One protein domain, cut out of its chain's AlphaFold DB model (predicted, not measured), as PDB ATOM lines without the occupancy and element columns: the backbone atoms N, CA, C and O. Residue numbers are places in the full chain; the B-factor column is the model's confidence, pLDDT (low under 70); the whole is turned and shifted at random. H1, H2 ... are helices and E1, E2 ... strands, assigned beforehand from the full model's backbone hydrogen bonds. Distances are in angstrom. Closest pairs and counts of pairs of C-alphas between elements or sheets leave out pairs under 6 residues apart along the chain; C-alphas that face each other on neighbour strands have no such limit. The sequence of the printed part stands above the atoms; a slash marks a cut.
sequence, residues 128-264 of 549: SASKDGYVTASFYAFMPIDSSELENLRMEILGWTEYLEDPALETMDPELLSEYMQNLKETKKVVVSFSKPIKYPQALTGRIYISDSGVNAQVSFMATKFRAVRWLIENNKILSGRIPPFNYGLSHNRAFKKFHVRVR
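Overview. This is residues 128 to 264 of the 549 residues of the protein "Rhodanese domain-containing protein" of Smittium angustum (UniProt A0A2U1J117). A four-stranded sheet is covered on one face by two helices, H1 and H4, which lie roughly side by side along the strands; H2 and H3 pack on H4 on its side away from the sheet. The long stretch from H4 to E4 pairs briefly with the free edge of E1. The printed part has 137 residues, with four named helices and four named strands in the order E1 H1 H2 H3 E2 E3 H4 E4; the mixed sheet runs E1 E3 E2 E4, and the class is mixed, helices and strands. It is compact, with a radius of gyration of the C-alphas of 14.4 A and spans of 41 by 34 by 32 A.

Arrangement. Start at the edge strand E1, residues 134 to 142, antiparallel to E3, residues 214 to 222; N 137 and O 219 are 2.9 A apart. E3 forms a hairpin with E2, residues 204 to 211, where N 207 and O 218 are 2.8 A apart. E2 is parallel to the other edge strand, E4, residues 259 to 263; look for N 208 and O 260, 2.8 A apart. H1, residues 147 to 164, is on the sheet at a height of 8.9 A, over E2 and E4. H4, residues 223 to 234, is on the same face at 9.4 A, over E3 and, only just, with 3 C-alphas, over E2. These make two layers, helices on one face of a sheet. H1 touches H4 with residues 160 to 164 alone, at a shallow tilt of 26 degrees, opposite ways; the closest C-alphas, of Leu 164 and Lys 225, are 6.9 A apart. H4 is the hub: it also touches H2, residues 167 to 170, at Glu 170 and Thr 224, closest C-alphas 5.1 A apart, and H3, residues 177 to 187, at Leu 177 and Ala 228, closest C-alphas 7.3 A apart. In H3 every O i to N i+4 pair is within hydrogen-bond range, in H1 9 of 14 and in H4 6 of 8; H2 is too short for such a pair.

Along the chain. Find C-alpha 134 at (35.086, 16.867, 23.661); E1 runs 26.6 A from there to residue 142. H1 spans 26.9 A, H2 5.8 A, H3 15.2 A, E2 20.9 A, E3 24.9 A and H4 17.5 A. E4 runs 13.9 A to C-alpha 263 at (55.099, 11.959, 8.553).

Size, cuts and confidence. The C-alphas farthest apart, of Ser 128 and Ser 148, are 42.7 A apart. The printed part has no cut. The links H3 to E2 and H4 to E4 are long; pLDDT is under 70 at residue 128, residues 193 to 200 and residues 240 to 242.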
ATOM      1  N   SER A 128      26.168  16.357  25.878       67.75
ATOM      2  CA  SER A 128      25.831  15.715  27.156       67.75
ATOM      3  C   SER A 128      26.432  14.315  27.330       67.75
ATOM      4  O   SER A 128      26.625  13.874  28.460       67.75
ATOM      5  N   ALA A 129      26.782  13.623  26.240       70.94
ATOM      6  CA  ALA A 129      27.509  12.356  26.284       70.94
ATOM      7  C   ALA A 129      29.005  12.537  26.613       70.94
ATOM      8  O   ALA A 129      29.706  11.545  26.838       70.94
ATOM      9  N   SER A 130      29.510  13.779  26.642       80.25
ATOM     10  CA  SER A 130      30.894  14.107  26.984       80.25
ATOM     11  C   SER A 130      31.020  14.749  28.363       80.25
ATOM     12  O   SER A 130      30.279  15.661  28.710       80.25
ATOM     13  N   LYS A 131      32.023  14.326  29.145       79.38
ATOM     14  CA  LYS A 131      32.296  14.914  30.473       79.38
ATOM     15  C   LYS A 131      32.946  16.299  30.410       79.38
ATOM     16  O   LYS A 131      32.888  17.038  31.384       79.38
ATOM     17  N   ASP A 132      33.625  16.617  29.311       87.00
ATOM     18  CA  ASP A 132      34.422  17.840  29.155       87.00
ATOM     19  C   ASP A 132      34.134  18.586  27.840       87.00
ATOM     20  O   ASP A 132      34.893  19.472  27.454       87.00
ATOM     21  N   GLY A 133      33.044  18.229  27.148       89.00
ATOM     22  CA  GLY A 133      32.616  18.836  25.884       89.00
ATOM     23  C   GLY A 133      33.379  18.351  24.644       89.00
ATOM     24  O   GLY A 133      33.072  18.789  23.534       89.00
ATOM     25  N   TYR A 134      34.353  17.446  24.790       91.69
ATOM     26  CA  TYR A 134      35.086  16.867  23.661       91.69
ATOM     27  C   TYR A 134      34.427  15.594  23.154       91.69
ATOM     28  O   TYR A 134      34.108  14.699  23.936       91.69
ATOM     29  N   VAL A 135      34.367  15.453  21.836       91.88
ATOM     30  CA  VAL A 135      34.105  14.186  21.152       91.88
ATOM     31  C   VAL A 135      35.417  13.604  20.646       91.88
ATOM     32  O   VAL A 135      36.348  14.331  20.306       91.88
ATOM     33  N   THR A 136      35.516  12.276  20.634       92.12
ATOM     34  CA  THR A 136      36.696  11.566  20.125       92.12
ATOM     35  C   THR A 136      36.303  10.734  18.924       92.12
ATOM     36  O   THR A 136      35.345   9.966  18.994       92.12
ATOM     37  N   ALA A 137      37.064  10.875  17.845       91.81
ATOM     38  CA  ALA A 137      36.821  10.231  16.569       91.81
ATOM     39  C   ALA A 137      38.115   9.677  15.973       91.81
ATOM     40  O   ALA A 137      39.226  10.120  16.277       91.81
ATOM     41  N   SER A 138      37.953   8.700  15.091       91.75
ATOM     42  CA  SER A 138      39.019   8.188  14.243       91.75
ATOM     43  C   SER A 138      38.576   8.160  12.789       91.75
ATOM     44  O   SER A 138      37.392   8.003  12.494       91.75
ATOM     45  N   PHE A 139      39.532   8.323  11.884       89.25
ATOM     46  CA  PHE A 139      39.321   8.172  10.451       89.25
ATOM     47  C   PHE A 139      40.642   7.813   9.781       89.25
ATOM     48  O   PHE A 139      41.722   8.125  10.280       89.25
ATOM     49  N   TYR A 140      40.559   7.157   8.635       90.00
ATOM     50  CA  TYR A 140      41.711   6.888   7.790       90.00
ATOM     51  C   TYR A 140      41.275   6.886   6.334       90.00
ATOM     52  O   TYR A 140      40.121   6.593   6.021       90.00
ATOM     53  N   ALA A 141      42.202   7.215   5.447       85.94
ATOM     54  CA  ALA A 141      41.982   7.158   4.016       85.94
ATOM     55  C   ALA A 141      43.299   6.825   3.315       85.94
ATOM     56  O   ALA A 141      44.352   7.350   3.683       85.94
ATOM     57  N   PHE A 142      43.224   5.949   2.317       84.56
ATOM     58  CA  PHE A 142      44.350   5.631   1.449       84.56
ATOM     59  C   PHE A 142      44.188   6.402   0.147       84.56
ATOM     60  O   PHE A 142      43.188   6.233  -0.549       84.56
ATOM     61  N   MET A 143      45.156   7.262  -0.135       82.69
ATOM     62  CA  MET A 143      45.218   8.097  -1.328       82.69
ATOM     63  C   MET A 143      46.683   8.449  -1.589       82.69
ATOM     64  O   MET A 143      47.434   8.593  -0.621       82.69
ATOM     65  N   PRO A 144      47.106   8.561  -2.856       83.62
ATOM     66  CA  PRO A 144      48.458   8.998  -3.155       83.62
ATOM     67  C   PRO A 144      48.658  10.444  -2.694       83.62
ATOM     68  O   PRO A 144      47.888  11.327  -3.046       83.62
ATOM     69  N   ILE A 145      49.710  10.707  -1.932       85.12
ATOM     70  CA  ILE A 145      50.127  12.059  -1.555       85.12
ATOM     71  C   ILE A 145      51.543  12.254  -2.081       85.12
ATOM     72  O   ILE A 145      52.405  11.403  -1.857       85.12
ATOM     73  N   ASP A 146      51.795  13.359  -2.784       85.94
ATOM     74  CA  ASP A 146      53.151  13.658  -3.242       85.94
ATOM     75  C   ASP A 146      54.086  13.782  -2.031       85.94
ATOM     76  O   ASP A 146      53.826  14.534  -1.086       85.94
ATOM     77  N   SER A 147      55.184  13.029  -2.056       89.25
ATOM     78  CA  SER A 147      56.175  13.034  -0.986       89.25
ATOM     79  C   SER A 147      56.785  14.419  -0.762       89.25
ATOM     80  O   SER A 147      57.137  14.732   0.378       89.25
ATOM     81  N   SER A 148      56.881  15.266  -1.799       89.62
ATOM     82  CA  SER A 148      57.363  16.646  -1.642       89.62
ATOM     83  C   SER A 148      56.383  17.542  -0.880       89.62
ATOM     84  O   SER A 148      56.804  18.524  -0.274       89.62
ATOM     85  N   GLU A 149      55.096  17.187  -0.853       88.94
ATOM     86  CA  GLU A 149      54.030  17.956  -0.205       88.94
ATOM     87  C   GLU A 149      53.741  17.502   1.236       88.94
ATOM     88  O   GLU A 149      52.974  18.147   1.951       88.94
ATOM     89  N   LEU A 150      54.364  16.419   1.719       90.44
ATOM     90  CA  LEU A 150      54.076  15.873   3.052       90.44
ATOM     91  C   LEU A 150      54.394  16.851   4.188       90.44
ATOM     92  O   LEU A 150      53.636  16.924   5.157       90.44
ATOM     93  N   GLU A 151      55.484  17.613   4.093       89.50
ATOM     94  CA  GLU A 151      55.802  18.600   5.130       89.50
ATOM     95  C   GLU A 151      54.868  19.815   5.050       89.50
ATOM     96  O   GLU A 151      54.399  20.292   6.082       89.50
ATOM     97  N   ASN A 152      54.498  20.248   3.844       88.56
ATOM     98  CA  ASN A 152      53.496  21.293   3.636       88.56
ATOM     99  C   ASN A 152      52.147  20.900   4.254       88.56
ATOM    100  O   ASN A 152      51.588  21.650   5.059       88.56
ATOM    101  N   LEU A 153      51.672  19.686   3.963       90.62
ATOM    102  CA  LEU A 153      50.461  19.124   4.554       90.62
ATOM    103  C   LEU A 153      50.568  19.051   6.078       90.62
ATOM    104  O   LEU A 153      49.643  19.434   6.795       90.62
ATOM    105  N   ARG A 154      51.705  18.576   6.597       91.06
ATOM    106  CA  ARG A 154      51.945  18.509   8.040       91.06
ATOM    107  C   ARG A 154      51.790  19.879   8.695       91.06
ATOM    108  O   ARG A 154      51.155  19.970   9.747       91.06
ATOM    109  N   MET A 155      52.373  20.912   8.096       85.94
ATOM    110  CA  MET A 155      52.317  22.278   8.608       85.94
ATOM    111  C   MET A 155      50.912  22.867   8.512       85.94
ATOM    112  O   MET A 155      50.454  23.471   9.480       85.94
ATOM    113  N   GLU A 156      50.192  22.629   7.413       89.12
ATOM    114  CA  GLU A 156      48.800  23.063   7.272       89.12
ATOM    115  C   GLU A 156      47.898  22.425   8.340       89.12
ATOM    116  O   GLU A 156      47.161  23.140   9.020       89.12
ATOM    117  N   ILE A 157      47.997  21.105   8.544       91.62
ATOM    118  CA  ILE A 157      47.203  20.384   9.552       91.62
ATOM    119  C   ILE A 157      47.540  20.877  10.961       91.62
ATOM    120  O   ILE A 157      46.643  21.073  11.777       91.62
ATOM    121  N   LEU A 158      48.821  21.091  11.279       88.94
ATOM    122  CA  LEU A 158      49.200  21.669  12.572       88.94
ATOM    123  C   LEU A 158      48.606  23.068  12.763       88.94
ATOM    124  O   LEU A 158      48.232  23.412  13.879       88.94
ATOM    125  N   GLY A 159      48.476  23.838  11.684       88.50
ATOM    126  CA  GLY A 159      47.836  25.146  11.676       88.50
ATOM    127  C   GLY A 159      46.340  25.135  11.995       88.50
ATOM    128  O   GLY A 159      45.809  26.164  12.406       88.50
ATOM    129  N   TRP A 160      45.660  23.989  11.874       91.38
ATOM    130  CA  TRP A 160      44.230  23.870  12.180       91.38
ATOM    131  C   TRP A 160      43.879  24.287  13.601       91.38
ATOM    132  O   TRP A 160      42.797  24.826  13.817       91.38
ATOM    133  N   THR A 161      44.788  24.085  14.559       88.38
ATOM    134  CA  THR A 161      44.555  24.510  15.942       88.38
ATOM    135  C   THR A 161      44.300  26.010  16.017       88.38
ATOM    136  O   THR A 161      43.343  26.414  16.655       88.38
ATOM    137  N   GLU A 162      45.060  26.832  15.290       87.25
ATOM    138  CA  GLU A 162      44.905  28.290  15.325       87.25
ATOM    139  C   GLU A 162      43.550  28.754  14.777       87.25
ATOM    140  O   GLU A 162      42.983  29.720  15.287       87.25
ATOM    141  N   TYR A 163      43.001  28.084  13.759       91.06
ATOM    142  CA  TYR A 163      41.660  28.399  13.253       91.06
ATOM    143  C   TYR A 163      40.575  27.990  14.252       91.06
ATOM    144  O   TYR A 163      39.654  28.756  14.513       91.06
ATOM    145  N   LEU A 164      40.706  26.803  14.847       92.31
ATOM    146  CA  LEU A 164      39.686  26.221  15.721       92.31
ATOM    147  C   LEU A 164      39.573  26.907  17.091       92.31
ATOM    148  O   LEU A 164      38.532  26.775  17.734       92.31
ATOM    149  N   GLU A 165      40.594  27.653  17.519       89.94
ATOM    150  CA  GLU A 165      40.529  28.495  18.724       89.94
ATOM    151  C   GLU A 165      39.654  29.753  18.543       89.94
ATOM    152  O   GLU A 165      39.428  30.468  19.515       89.94
ATOM    153  N   ASP A 166      39.151  30.057  17.336       91.44
ATOM    154  CA  ASP A 166      38.271  31.215  17.140       91.44
ATOM    155  C   ASP A 166      36.907  31.003  17.830       91.44
ATOM    156  O   ASP A 166      36.177  30.078  17.445       91.44
ATOM    157  N   PRO A 167      36.523  31.819  18.836       91.25
ATOM    158  CA  PRO A 167      35.279  31.635  19.584       91.25
ATOM    159  C   PRO A 167      34.018  31.730  18.723       91.25
ATOM    160  O   PRO A 167      33.037  31.058  19.033       91.25
ATOM    161  N   ALA A 168      34.041  32.490  17.620       92.38
ATOM    162  CA  ALA A 168      32.871  32.658  16.758       92.38
ATOM    163  C   ALA A 168      32.368  31.317  16.200       92.38
ATOM    164  O   ALA A 168      31.170  31.139  15.993       92.38
ATOM    165  N   LEU A 169      33.269  30.343  16.027       91.75
ATOM    166  CA  LEU A 169      32.937  29.008  15.529       91.75
ATOM    167  C   LEU A 169      32.063  28.181  16.491       91.75
ATOM    168  O   LEU A 169      31.586  27.130  16.085       91.75
ATOM    169  N   GLU A 170      31.880  28.577  17.759       88.94
ATOM    170  CA  GLU A 170      31.044  27.802  18.704       88.94
ATOM    171  C   GLU A 170      29.546  27.991  18.487       88.94
ATOM    172  O   GLU A 170      28.768  27.079  18.758       88.94
ATOM    173  N   THR A 171      29.155  29.170  18.016       88.38
ATOM    174  CA  THR A 171      27.754  29.581  17.857       88.38
ATOM    175  C   THR A 171      27.429  29.947  16.412       88.38
ATOM    176  O   THR A 171      26.417  30.591  16.155       88.38
ATOM    177  N   MET A 172      28.315  29.601  15.477       87.00
ATOM    178  CA  MET A 172      28.188  29.974  14.075       87.00
ATOM    179  C   MET A 172      27.001  29.281  13.418       87.00
ATOM    180  O   MET A 172      26.823  28.070  13.575       87.00
ATOM    181  N   ASP A 173      26.253  30.045  12.627       87.00
ATOM    182  CA  ASP A 173      25.279  29.481  11.705       87.00
ATOM    183  C   ASP A 173      25.997  28.537  10.718       87.00
ATOM    184  O   ASP A 173      26.950  28.964  10.049       87.00
ATOM    185  N   PRO A 174      25.587  27.260  10.622       84.44
ATOM    186  CA  PRO A 174      26.161  26.308   9.677       84.44
ATOM    187  C   PRO A 174      26.173  26.798   8.227       84.44
ATOM    188  O   PRO A 174      27.119  26.481   7.505       84.44
ATOM    189  N   GLU A 175      25.179  27.589   7.809       86.69
ATOM    190  CA  GLU A 175      25.086  28.103   6.437       86.69
ATOM    191  C   GLU A 175      26.212  29.100   6.116       86.69
ATOM    192  O   GLU A 175      26.728  29.130   4.998       86.69
ATOM    193  N   LEU A 176      26.665  29.860   7.118       90.69
ATOM    194  CA  LEU A 176      27.719  30.873   6.979       90.69
ATOM    195  C   LEU A 176      29.130  30.316   7.205       90.69
ATOM    196  O   LEU A 176      30.124  30.989   6.915       90.69
ATOM    197  N   LEU A 177      29.243  29.083   7.710       89.50
ATOM    198  CA  LEU A 177      30.518  28.490   8.108       89.50
ATOM    199  C   LEU A 177      31.538  28.474   6.967       89.50
ATOM    200  O   LEU A 177      32.712  28.760   7.193       89.50
ATOM    201  N   SER A 178      31.112  28.118   5.753       88.19
ATOM    202  CA  SER A 178      32.043  27.947   4.632       88.19
ATOM    203  C   SER A 178      32.712  29.258   4.227       88.19
ATOM    204  O   SER A 178      33.934  29.295   4.081       88.19
ATOM    205  N   GLU A 179      31.930  30.330   4.090       91.62
ATOM    206  CA  GLU A 179      32.441  31.667   3.771       91.62
ATOM    207  C   GLU A 179      33.332  32.192   4.900       91.62
ATOM    208  O   GLU A 179      34.446  32.662   4.657       91.62
ATOM    209  N   TYR A 180      32.881  32.038   6.149       93.19
ATOM    210  CA  TYR A 180      33.638  32.478   7.312       93.19
ATOM    211  C   TYR A 180      34.997  31.778   7.412       93.19
ATOM    212  O   TYR A 180      36.026  32.430   7.577       93.19
ATOM    213  N   MET A 181      35.022  30.451   7.274       92.06
ATOM    214  CA  MET A 181      36.255  29.668   7.337       92.06
ATOM    215  C   MET A 181      37.211  30.000   6.189       92.06
ATOM    216  O   MET A 181      38.428  30.019   6.393       92.06
ATOM    217  N   GLN A 182      36.685  30.288   4.995       90.25
ATOM    218  CA  GLN A 182      37.494  30.740   3.870       90.25
ATOM    219  C   GLN A 182      38.158  32.089   4.173       90.25
ATOM    220  O   GLN A 182      39.384  32.191   4.096       90.25
ATOM    221  N   ASN A 183      37.380  33.081   4.612       91.81
ATOM    222  CA  ASN A 183      37.897  34.391   5.012       91.81
ATOM    223  C   ASN A 183      38.927  34.258   6.149       91.81
ATOM    224  O   ASN A 183      40.011  34.840   6.095       91.81
ATOM    225  N   LEU A 184      38.648  33.413   7.146       90.12
ATOM    226  CA  LEU A 184      39.560  33.156   8.257       90.12
ATOM    227  C   LEU A 184      40.906  32.587   7.776       90.12
ATOM    228  O   LEU A 184      41.948  33.018   8.266       90.12
ATOM    229  N   LYS A 185      40.918  31.658   6.806       88.00
ATOM    230  CA  LYS A 185      42.165  31.129   6.213       88.00
ATOM    231  C   LYS A 185      42.928  32.177   5.400       88.00
ATOM    232  O   LYS A 185      44.155  32.116   5.358       88.00
ATOM    233  N   GLU A 186      42.232  33.104   4.751       87.56
ATOM    234  CA  GLU A 186      42.845  34.154   3.926       87.56
ATOM    235  C   GLU A 186      43.432  35.295   4.770       87.56
ATOM    236  O   GLU A 186      44.484  35.842   4.436       87.56
ATOM    237  N   THR A 187      42.787  35.636   5.886       86.75
ATOM    238  CA  THR A 187      43.158  36.790   6.721       86.75
ATOM    239  C   THR A 187      44.055  36.430   7.901       86.75
ATOM    240  O   THR A 187      44.925  37.219   8.287       86.75
ATOM    241  N   LYS A 188      43.883  35.245   8.501       84.94
ATOM    242  CA  LYS A 188      44.612  34.862   9.713       84.94
ATOM    243  C   LYS A 188      45.990  34.313   9.368       84.94
ATOM    244  O   LYS A 188      46.143  33.229   8.809       84.94
ATOM    245  N   LYS A 189      47.033  35.022   9.802       79.44
ATOM    246  CA  LYS A 189      48.404  34.506   9.741       79.44
ATOM    247  C   LYS A 189      48.599  33.410  10.790       79.44
ATOM    248  O   LYS A 189      48.657  33.688  11.985       79.44
ATOM    249  N   VAL A 190      48.752  32.171  10.335       80.25
ATOM    250  CA  VAL A 190      49.014  31.017  11.204       80.25
ATOM    251  C   VAL A 190      50.507  30.880  11.484       80.25
ATOM    252  O   VAL A 190      51.328  30.859  10.567       80.25
ATOM    253  N   VAL A 191      50.864  30.745  12.763       70.88
ATOM    254  CA  VAL A 191      52.234  30.447  13.199       70.88
ATOM    255  C   VAL A 191      52.232  29.125  13.953       70.88
ATOM    256  O   VAL A 191      51.751  29.034  15.077       70.88
ATOM    257  N   VAL A 192      52.815  28.092  13.351       70.44
ATOM    258  CA  VAL A 192      52.916  26.768  13.971       70.44
ATOM    259  C   VAL A 192      54.130  26.725  14.903       70.44
ATOM    260  O   VAL A 192      55.269  26.874  14.464       70.44
ATOM    261  N   SER A 193      53.910  26.495  16.203       60.47
ATOM    262  CA  SER A 193      54.987  26.332  17.190       60.47
ATOM    263  C   SER A 193      55.166  24.871  17.605       60.47
ATOM    264  O   SER A 193      54.235  24.220  18.073       60.47
ATOM    265  N   PHE A 194      56.395  24.360  17.516       55.81
ATOM    266  CA  PHE A 194      56.718  22.970  17.867       55.81
ATOM    267  C   PHE A 194      56.977  22.728  19.364       55.81
ATOM    268  O   PHE A 194      57.086  21.577  19.792       55.81
ATOM    269  N   SER A 195      57.145  23.788  20.161       47.84
ATOM    270  CA  SER A 195      57.913  23.714  21.413       47.84
ATOM    271  C   SER A 195      57.171  24.137  22.679       47.84
ATOM    272  O   SER A 195      57.693  23.910  23.774       47.84
ATOM    273  N   LYS A 196      55.955  24.687  22.602       47.72
ATOM    274  CA  LYS A 196      55.257  25.099  23.827       47.72
ATOM    275  C   LYS A 196      54.521  23.920  24.482       47.72
ATOM    276  O   LYS A 196      53.715  23.244  23.839       47.72
ATOM    277  N   PRO A 197      54.757  23.632  25.775       46.53
ATOM    278  CA  PRO A 197      53.797  22.867  26.551       46.53
ATOM    279  C   PRO A 197      52.501  23.678  26.602       46.53
ATOM    280  O   PRO A 197      52.456  24.777  27.145       46.53
ATOM    281  N   ILE A 198      51.471  23.134  25.966       52.94
ATOM    282  CA  ILE A 198      50.122  23.684  25.930       52.94
ATOM    283  C   ILE A 198      49.617  23.827  27.374       52.94
ATOM    284  O   ILE A 198      49.506  22.830  28.090       52.94
ATOM    285  N   LYS A 199      49.387  25.073  27.815       51.56
ATOM    286  CA  LYS A 199      48.938  25.407  29.179       51.56
ATOM    287  C   LYS A 199      47.411  25.370  29.343       51.56
ATOM    288  O   LYS A 199      46.948  25.261  30.472       51.56
ATOM    289  N   TYR A 200      46.653  25.388  28.245       66.38
ATOM    290  CA  TYR A 200      45.184  25.435  28.239       66.38
ATOM    291  C   TYR A 200      44.587  24.312  27.376       66.38
ATOM    292  O   TYR A 200      45.287  23.761  26.527       66.38
ATOM    293  N   PRO A 201      43.330  23.897  27.596       70.75
ATOM    294  CA  PRO A 201      42.642  23.005  26.668       70.75
ATOM    295  C   PRO A 201      42.613  23.592  25.253       70.75
ATOM    296  O   PRO A 201      42.258  24.749  25.107       70.75
ATOM    297  N   GLN A 202      43.014  22.804  24.250       85.31
ATOM    298  CA  GLN A 202      42.944  23.195  22.837       85.31
ATOM    299  C   GLN A 202      41.698  22.602  22.206       85.31
ATOM    300  O   GLN A 202      41.446  21.412  22.416       85.31
ATOM    301  N   ALA A 203      41.047  23.360  21.329       90.19
ATOM    302  CA  ALA A 203      39.870  22.936  20.579       90.19
ATOM    303  C   ALA A 203      40.076  21.618  19.808       90.19
ATOM    304  O   ALA A 203      39.123  20.863  19.620       90.19
ATOM    305  N   LEU A 204      41.321  21.310  19.416       92.50
ATOM    306  CA  LEU A 204      41.731  20.060  18.778       92.50
ATOM    307  C   LEU A 204      42.953  19.442  19.478       92.50
ATOM    308  O   LEU A 204      43.989  20.068  19.707       92.50
ATOM    309  N   THR A 205      42.851  18.154  19.786       92.56
ATOM    310  CA  THR A 205      43.945  17.311  20.283       92.56
ATOM    311  C   THR A 205      43.914  15.967  19.564       92.56
ATOM    312  O   THR A 205      42.919  15.623  18.936       92.56
ATOM    313  N   GLY A 206      44.997  15.190  19.600       93.25
ATOM    314  CA  GLY A 206      45.035  13.948  18.826       93.25
ATOM    315  C   GLY A 206      46.367  13.635  18.188       93.25
ATOM    316  O   GLY A 206      47.389  14.271  18.452       93.25
ATOM    317  N   ARG A 207      46.334  12.628  17.324       93.50
ATOM    318  CA  ARG A 207      47.441  12.228  16.466       93.50
ATOM    319  C   ARG A 207      46.928  12.023  15.052       93.50
ATOM    320  O   ARG A 207      45.969  11.285  14.856       93.50
ATOM    321  N   ILE A 208      47.622  12.618  14.096       94.81
ATOM    322  CA  ILE A 208      47.440  12.372  12.671       94.81
ATOM    323  C   ILE A 208      48.771  11.875  12.114       94.81
ATOM    324  O   ILE A 208      49.829  12.477  12.327       94.81
ATOM    325  N   TYR A 209      48.726  10.733  11.447       95.81
ATOM    326  CA  TYR A 209      49.818  10.204  10.651       95.81
ATOM    327  C   TYR A 209      49.500  10.446   9.187       95.81
ATOM    328  O   TYR A 209      48.387  10.162   8.750       95.81
ATOM    329  N   ILE A 210      50.482  10.968   8.464       94.38
ATOM    330  CA  ILE A 210      50.425  11.146   7.018       94.38
ATOM    331  C   ILE A 210      51.604  10.413   6.384       94.38
ATOM    332  O   ILE A 210      52.699  10.362   6.957       94.38
ATOM    333  N   SER A 211      51.379   9.855   5.209       93.44
ATOM    334  CA  SER A 211      52.409   9.306   4.333       93.44
ATOM    335  C   SER A 211      52.002   9.529   2.885       93.44
ATOM    336  O   SER A 211      50.881   9.940   2.602       93.44
ATOM    337  N   ASP A 212      52.907   9.221   1.972       89.50
ATOM    338  CA  ASP A 212      52.639   9.122   0.535       89.50
ATOM    339  C   ASP A 212      51.456   8.201   0.177       89.50
ATOM    340  O   ASP A 212      50.861   8.328  -0.886       89.50
ATOM    341  N   SER A 213      51.084   7.292   1.080       88.00
ATOM    342  CA  SER A 213      49.933   6.399   0.943       88.00
ATOM    343  C   SER A 213      48.632   6.899   1.597       88.00
ATOM    344  O   SER A 213      47.654   6.147   1.612       88.00
ATOM    345  N   GLY A 214      48.600   8.089   2.212       89.25
ATOM    346  CA  GLY A 214      47.367   8.700   2.735       89.25
ATOM    347  C   GLY A 214      47.443   9.210   4.180       89.25
ATOM    348  O   GLY A 214      48.451   9.769   4.613       89.25
ATOM    349  N   VAL A 215      46.354   9.034   4.939       91.81
ATOM    350  CA  VAL A 215      46.175   9.582   6.297       91.81
ATOM    351  C   VAL A 215      45.544   8.577   7.266       91.81
ATOM    352  O   VAL A 215      44.660   7.802   6.908       91.81
ATOM    353  N   ASN A 216      45.976   8.608   8.527       94.00
ATOM    354  CA  ASN A 216      45.378   7.879   9.646       94.00
ATOM    355  C   ASN A 216      45.318   8.793  10.872       94.00
ATOM    356  O   ASN A 216      46.346   9.301  11.325       94.00
ATOM    357  N   ALA A 217      44.129   8.996  11.416       93.69
ATOM    358  CA  ALA A 217      43.873   9.973  12.453       93.69
ATOM    359  C   ALA A 217      43.085   9.385  13.622       93.69
ATOM    360  O   ALA A 217      42.124   8.631  13.462       93.69
ATOM    361  N   GLN A 218      43.470   9.815  14.819       93.88
ATOM    362  CA  GLN A 218      42.697   9.658  16.040       93.88
ATOM    363  C   GLN A 218      42.733  10.992  16.784       93.88
ATOM    364  O   GLN A 218      43.792  11.420  17.250       93.88
ATOM    365  N   VAL A 219      41.590  11.665  16.863       94.19
ATOM    366  CA  VAL A 219      41.485  13.049  17.330       94.19
ATOM    367  C   VAL A 219      40.384  13.203  18.369       94.19
ATOM    368  O   VAL A 219      39.391  12.482  18.343       94.19
ATOM    369  N   SER A 220      40.566  14.154  19.279       93.50
ATOM    370  CA  SER A 220      39.511  14.663  20.148       93.50
ATOM    371  C   SER A 220      39.363  16.157  19.916       93.50
ATOM    372  O   SER A 220      40.351  16.886  20.024       93.50
ATOM    373  N   PHE A 221      38.146  16.611  19.650       93.06
ATOM    374  CA  PHE A 221      37.832  18.018  19.425       93.06
ATOM    375  C   PHE A 221      36.564  18.424  20.169       93.06
ATOM    376  O   PHE A 221      35.749  17.569  20.516       93.06
ATOM    377  N   MET A 222      36.410  19.718  20.447       91.56
ATOM    378  CA  MET A 222      35.191  20.245  21.068       91.56
ATOM    379  C   MET A 222      33.989  19.998  20.155       91.56
ATOM    380  O   MET A 222      34.054  20.298  18.964       91.56
ATOM    381  N   ALA A 223      32.892  19.470  20.703       90.19
ATOM    382  CA  ALA A 223      31.706  19.104  19.925       90.19
ATOM    383  C   ALA A 223      31.148  20.286  19.110       90.19
ATOM    384  O   ALA A 223      30.779  20.117  17.951       90.19
ATOM    385  N   THR A 224      31.189  21.496  19.676       89.31
ATOM    386  CA  THR A 224      30.771  22.749  19.022       89.31
ATOM    387  C   THR A 224      31.602  23.098  17.785       89.31
ATOM    388  O   THR A 224      31.120  23.788  16.898       89.31
ATOM    389  N   LYS A 225      32.834  22.588  17.680       90.62
ATOM    390  CA  LYS A 225      33.750  22.845  16.559       90.62
ATOM    391  C   LYS A 225      33.714  21.758  15.486       90.62
ATOM    392  O   LYS A 225      34.496  21.826  14.538       90.62
ATOM    393  N   PHE A 226      32.843  20.753  15.615       88.94
ATOM    394  CA  PHE A 226      32.780  19.612  14.697       88.94
ATOM    395  C   PHE A 226      32.744  20.040  13.221       88.94
ATOM    396  O   PHE A 226      33.578  19.590  12.436       88.94
ATOM    397  N   ARG A 227      31.831  20.950  12.860       87.50
ATOM    398  CA  ARG A 227      31.663  21.380  11.467       87.50
ATOM    399  C   ARG A 227      32.907  22.083  10.929       87.50
ATOM    400  O   ARG A 227      33.305  21.839   9.798       87.50
ATOM    401  N   ALA A 228      33.569  22.896  11.752       91.44
ATOM    402  CA  ALA A 228      34.822  23.546  11.378       91.44
ATOM    403  C   ALA A 228      35.957  22.526  11.175       91.44
ATOM    404  O   ALA A 228      36.724  22.638  10.221       91.44
ATOM    405  N   VAL A 229      36.044  21.494  12.028       90.88
ATOM    406  CA  VAL A 229      36.998  20.383  11.855       90.88
ATOM    407  C   VAL A 229      36.726  19.640  10.549       90.88
ATOM    408  O   VAL A 229      37.658  19.413   9.779       90.88
ATOM    409  N   ARG A 230      35.461  19.294  10.278       86.44
ATOM    410  CA  ARG A 230      35.046  18.657   9.024       86.44
ATOM    411  C   ARG A 230      35.445  19.516   7.826       86.44
ATOM    412  O   ARG A 230      36.157  19.039   6.947       86.44
ATOM    413  N   TRP A 231      35.079  20.795   7.848       88.06
ATOM    414  CA  TRP A 231      35.371  21.743   6.781       88.06
ATOM    415  C   TRP A 231      36.873  21.864   6.498       88.06
ATOM    416  O   TRP A 231      37.270  21.869   5.334       88.06
ATOM    417  N   LEU A 232      37.723  21.915   7.533       89.44
ATOM    418  CA  LEU A 232      39.182  22.003   7.374       89.44
ATOM    419  C   LEU A 232      39.769  20.783   6.668       89.44
ATOM    420  O   LEU A 232      40.693  20.929   5.866       89.44
ATOM    421  N   ILE A 233      39.242  19.594   6.960       85.31
ATOM    422  CA  ILE A 233      39.671  18.362   6.300       85.31
ATOM    423  C   ILE A 233      39.166  18.345   4.855       85.31
ATOM    424  O   ILE A 233      39.925  18.016   3.944       85.31
ATOM    425  N   GLU A 234      37.907  18.735   4.642       78.81
ATOM    426  CA  GLU A 234      37.257  18.736   3.330       78.81
ATOM    427  C   GLU A 234      37.835  19.766   2.353       78.81
ATOM    428  O   GLU A 234      37.942  19.506   1.159       78.81
ATOM    429  N   ASN A 235      38.281  20.910   2.861       81.31
ATOM    430  CA  ASN A 235      38.873  21.986   2.063       81.31
ATOM    431  C   ASN A 235      40.407  21.976   2.110       81.31
ATOM    432  O   ASN A 235      41.064  22.957   1.741       81.31
ATOM    433  N   ASN A 236      41.006  20.876   2.571       84.31
ATOM    434  CA  ASN A 236      42.437  20.673   2.433       84.31
ATOM    435  C   ASN A 236      42.761  20.232   0.999       84.31
ATOM    436  O   ASN A 236      42.268  19.209   0.521       84.31
ATOM    437  N   LYS A 237      43.631  20.990   0.326       77.62
ATOM    438  CA  LYS A 237      43.956  20.775  -1.093       77.62
ATOM    439  C   LYS A 237      44.622  19.419  -1.350       77.62
ATOM    440  O   LYS A 237      44.377  18.815  -2.389       77.62
ATOM    441  N   ILE A 238      45.424  18.934  -0.400       79.12
ATOM    442  CA  ILE A 238      46.228  17.711  -0.543       79.12
ATOM    443  C   ILE A 238      45.427  16.468  -0.142       79.12
ATOM    444  O   ILE A 238      45.483  15.463  -0.835       79.12
ATOM    445  N   LEU A 239      44.632  16.532   0.932       75.12
ATOM    446  CA  LEU A 239      43.707  15.448   1.309       75.12
ATOM    447  C   LEU A 239      42.511  15.337   0.347       75.12
ATOM    448  O   LEU A 239      41.695  14.418   0.468       75.12
ATOM    449  N   SER A 240      42.370  16.318  -0.556       64.00
ATOM    450  CA  SER A 240      41.317  16.431  -1.571       64.00
ATOM    451  C   SER A 240      39.895  16.319  -1.004       64.00
ATOM    452  O   SER A 240      38.965  15.963  -1.719       64.00
ATOM    453  N   GLY A 241      39.737  16.574   0.295       54.78
ATOM    454  CA  GLY A 241      38.493  16.517   1.046       54.78
ATOM    455  C   GLY A 241      37.827  15.159   1.256       54.78
ATOM    456  O   GLY A 241      36.654  15.095   1.610       54.78
ATOM    457  N   ARG A 242      38.544  14.052   1.055       62.94
ATOM    458  CA  ARG A 242      37.943  12.709   0.955       62.94
ATOM    459  C   ARG A 242      38.175  11.856   2.196       62.94
ATOM    460  O   ARG A 242      38.789  10.791   2.110       62.94
ATOM    461  N   ILE A 243      37.668  12.286   3.350       70.31
ATOM    462  CA  ILE A 243      37.655  11.412   4.531       70.31
ATOM    463  C   ILE A 243      36.292  10.746   4.750       70.31
ATOM    464  O   ILE A 243      35.247  11.356   4.492       70.31
ATOM    465  N   PRO A 244      36.296   9.502   5.263       72.12
ATOM    466  CA  PRO A 244      35.100   8.864   5.781       72.12
ATOM    467  C   PRO A 244      34.309   9.725   6.745       72.12
ATOM    468  O   PRO A 244      34.889  10.593   7.408       72.12
ATOM    469  N   PRO A 245      33.034   9.372   6.947       77.81
ATOM    470  CA  PRO A 245      32.411   9.649   8.206       77.81
ATOM    471  C   PRO A 245      33.272   9.233   9.402       77.81
ATOM    472  O   PRO A 245      33.895   8.164   9.410       77.81
ATOM    473  N   PHE A 246      33.313  10.083  10.416       86.44
ATOM    474  CA  PHE A 246      34.037   9.861  11.646       86.44
ATOM    475  C   PHE A 246      33.556   8.595  12.353       86.44
ATOM    476  O   PHE A 246      32.380   8.387  12.661       86.44
ATOM    477  N   ASN A 247      34.520   7.740  12.684       88.38
ATOM    478  CA  ASN A 247      34.293   6.612  13.562       88.38
ATOM    479  C   ASN A 247      34.459   7.080  15.012       88.38
ATOM    480  O   ASN A 247      35.563   7.044  15.569       88.38
ATOM    481  N   TYR A 248      33.369   7.602  15.577       90.06
ATOM    482  CA  TYR A 248      33.310   8.095  16.951       90.06
ATOM    483  C   TYR A 248      33.535   6.982  17.973       90.06
ATOM    484  O   TYR A 248      33.001   5.887  17.824       90.06
ATOM    485  N   GLY A 249      34.309   7.284  19.018       88.75
ATOM    486  CA  GLY A 249      34.533   6.379  20.146       88.75
ATOM    487  C   GLY A 249      33.251   6.059  20.919       88.75
ATOM    488  O   GLY A 249      32.223   6.704  20.739       88.75
ATOM    489  N   LEU A 250      33.323   5.077  21.815       86.38
ATOM    490  CA  LEU A 250      32.197   4.692  22.681       86.38
ATOM    491  C   LEU A 250      32.035   5.619  23.898       86.38
ATOM    492  O   LEU A 250      31.015   5.574  24.581       86.38
ATOM    493  N   SER A 251      33.061   6.411  24.199       86.94
ATOM    494  CA  SER A 251      33.125   7.391  25.275       86.94
ATOM    495  C   SER A 251      33.767   8.686  24.779       86.94
ATOM    496  O   SER A 251      34.752   8.683  24.028       86.94
ATOM    497  N   HIS A 252      33.217   9.815  25.216       89.06
ATOM    498  CA  HIS A 252      33.612  11.139  24.759       89.06
ATOM    499  C   HIS A 252      34.233  11.942  25.900       89.06
ATOM    500  O   HIS A 252      33.585  12.319  26.871       89.06
ATOM    501  N   ASN A 253      35.538  12.161  25.790       86.06
ATOM    502  CA  ASN A 253      36.304  13.068  26.629       86.06
ATOM    503  C   ASN A 253      37.570  13.491  25.876       86.06
ATOM    504  O   ASN A 253      37.930  12.885  24.861       86.06
ATOM    505  N   ARG A 254      38.305  14.481  26.389       88.75
ATOM    506  CA  ARG A 254      39.602  14.879  25.834       88.75
ATOM    507  C   ARG A 254      40.643  13.777  26.040       88.75
ATOM    508  O   ARG A 254      41.364  13.720  27.047       88.75
ATOM    509  N   ALA A 255      40.748  12.908  25.044       88.56
ATOM    510  CA  ALA A 255      41.527  11.681  25.110       88.56
ATOM    511  C   ALA A 255      43.042  11.919  24.982       88.56
ATOM    512  O   ALA A 255      43.853  11.106  25.431       88.56
ATOM    513  N   PHE A 256      43.454  13.072  24.449       89.38
ATOM    514  CA  PHE A 256      44.855  13.407  24.203       89.38
ATOM    515  C   PHE A 256      45.336  14.588  25.055       89.38
ATOM    516  O   PHE A 256      44.560  15.388  25.571       89.38
ATOM    517  N   LYS A 257      46.654  14.674  25.285       83.88
ATOM    518  CA  LYS A 257      47.273  15.826  25.980       83.88
ATOM    519  C   LYS A 257      47.649  16.956  25.024       83.88
ATOM    520  O   LYS A 257      47.753  18.094  25.459       83.88
ATOM    521  N   LYS A 258      47.945  16.617  23.771       86.69
ATOM    522  CA  LYS A 258      48.488  17.508  22.745       86.69
ATOM    523  C   LYS A 258      47.981  17.061  21.380       86.69
ATOM    524  O   LYS A 258      47.513  15.927  21.243       86.69
ATOM    525  N   PHE A 259      48.110  17.937  20.396       89.88
ATOM    526  CA  PHE A 259      47.916  17.601  18.995       89.88
ATOM    527  C   PHE A 259      49.267  17.290  18.343       89.88
ATOM    528  O   PHE A 259      50.258  17.981  18.584       89.88
ATOM    529  N   HIS A 260      49.332  16.211  17.569       89.94
ATOM    530  CA  HIS A 260      50.542  15.784  16.882       89.94
ATOM    531  C   HIS A 260      50.234  15.390  15.446       89.94
ATOM    532  O   HIS A 260      49.384  14.539  15.212       89.94
ATOM    533  N   VAL A 261      51.030  15.902  14.512       93.00
ATOM    534  CA  VAL A 261      51.033  15.458  13.118       93.00
ATOM    535  C   VAL A 261      52.421  14.922  12.790       93.00
ATOM    536  O   VAL A 261      53.431  15.575  13.091       93.00
ATOM    537  N   ARG A 262      52.500  13.700  12.259       93.81
ATOM    538  CA  ARG A 262      53.773  13.032  11.949       93.81
ATOM    539  C   ARG A 262      53.746  12.432  10.552       93.81
ATOM    540  O   ARG A 262      52.832  11.676  10.242       93.81
ATOM    541  N   VAL A 263      54.809  12.684   9.792       94.19
ATOM    542  CA  VAL A 263      55.099  11.959   8.553       94.19
ATOM    543  C   VAL A 263      55.681  10.593   8.916       94.19
ATOM    544  O   VAL A 263      56.755  10.513   9.517       94.19
ATOM    545  N   ARG A 264      54.926   9.520   8.667       93.00
ATOM    546  CA  ARG A 264      55.300   8.119   8.945       93.00
ATOM    547  C   ARG A 264      54.281   7.169   8.324       93.00
ATOM    548  O   ARG A 264      53.145   7.560   8.096       93.00
TER     549      ARG A 264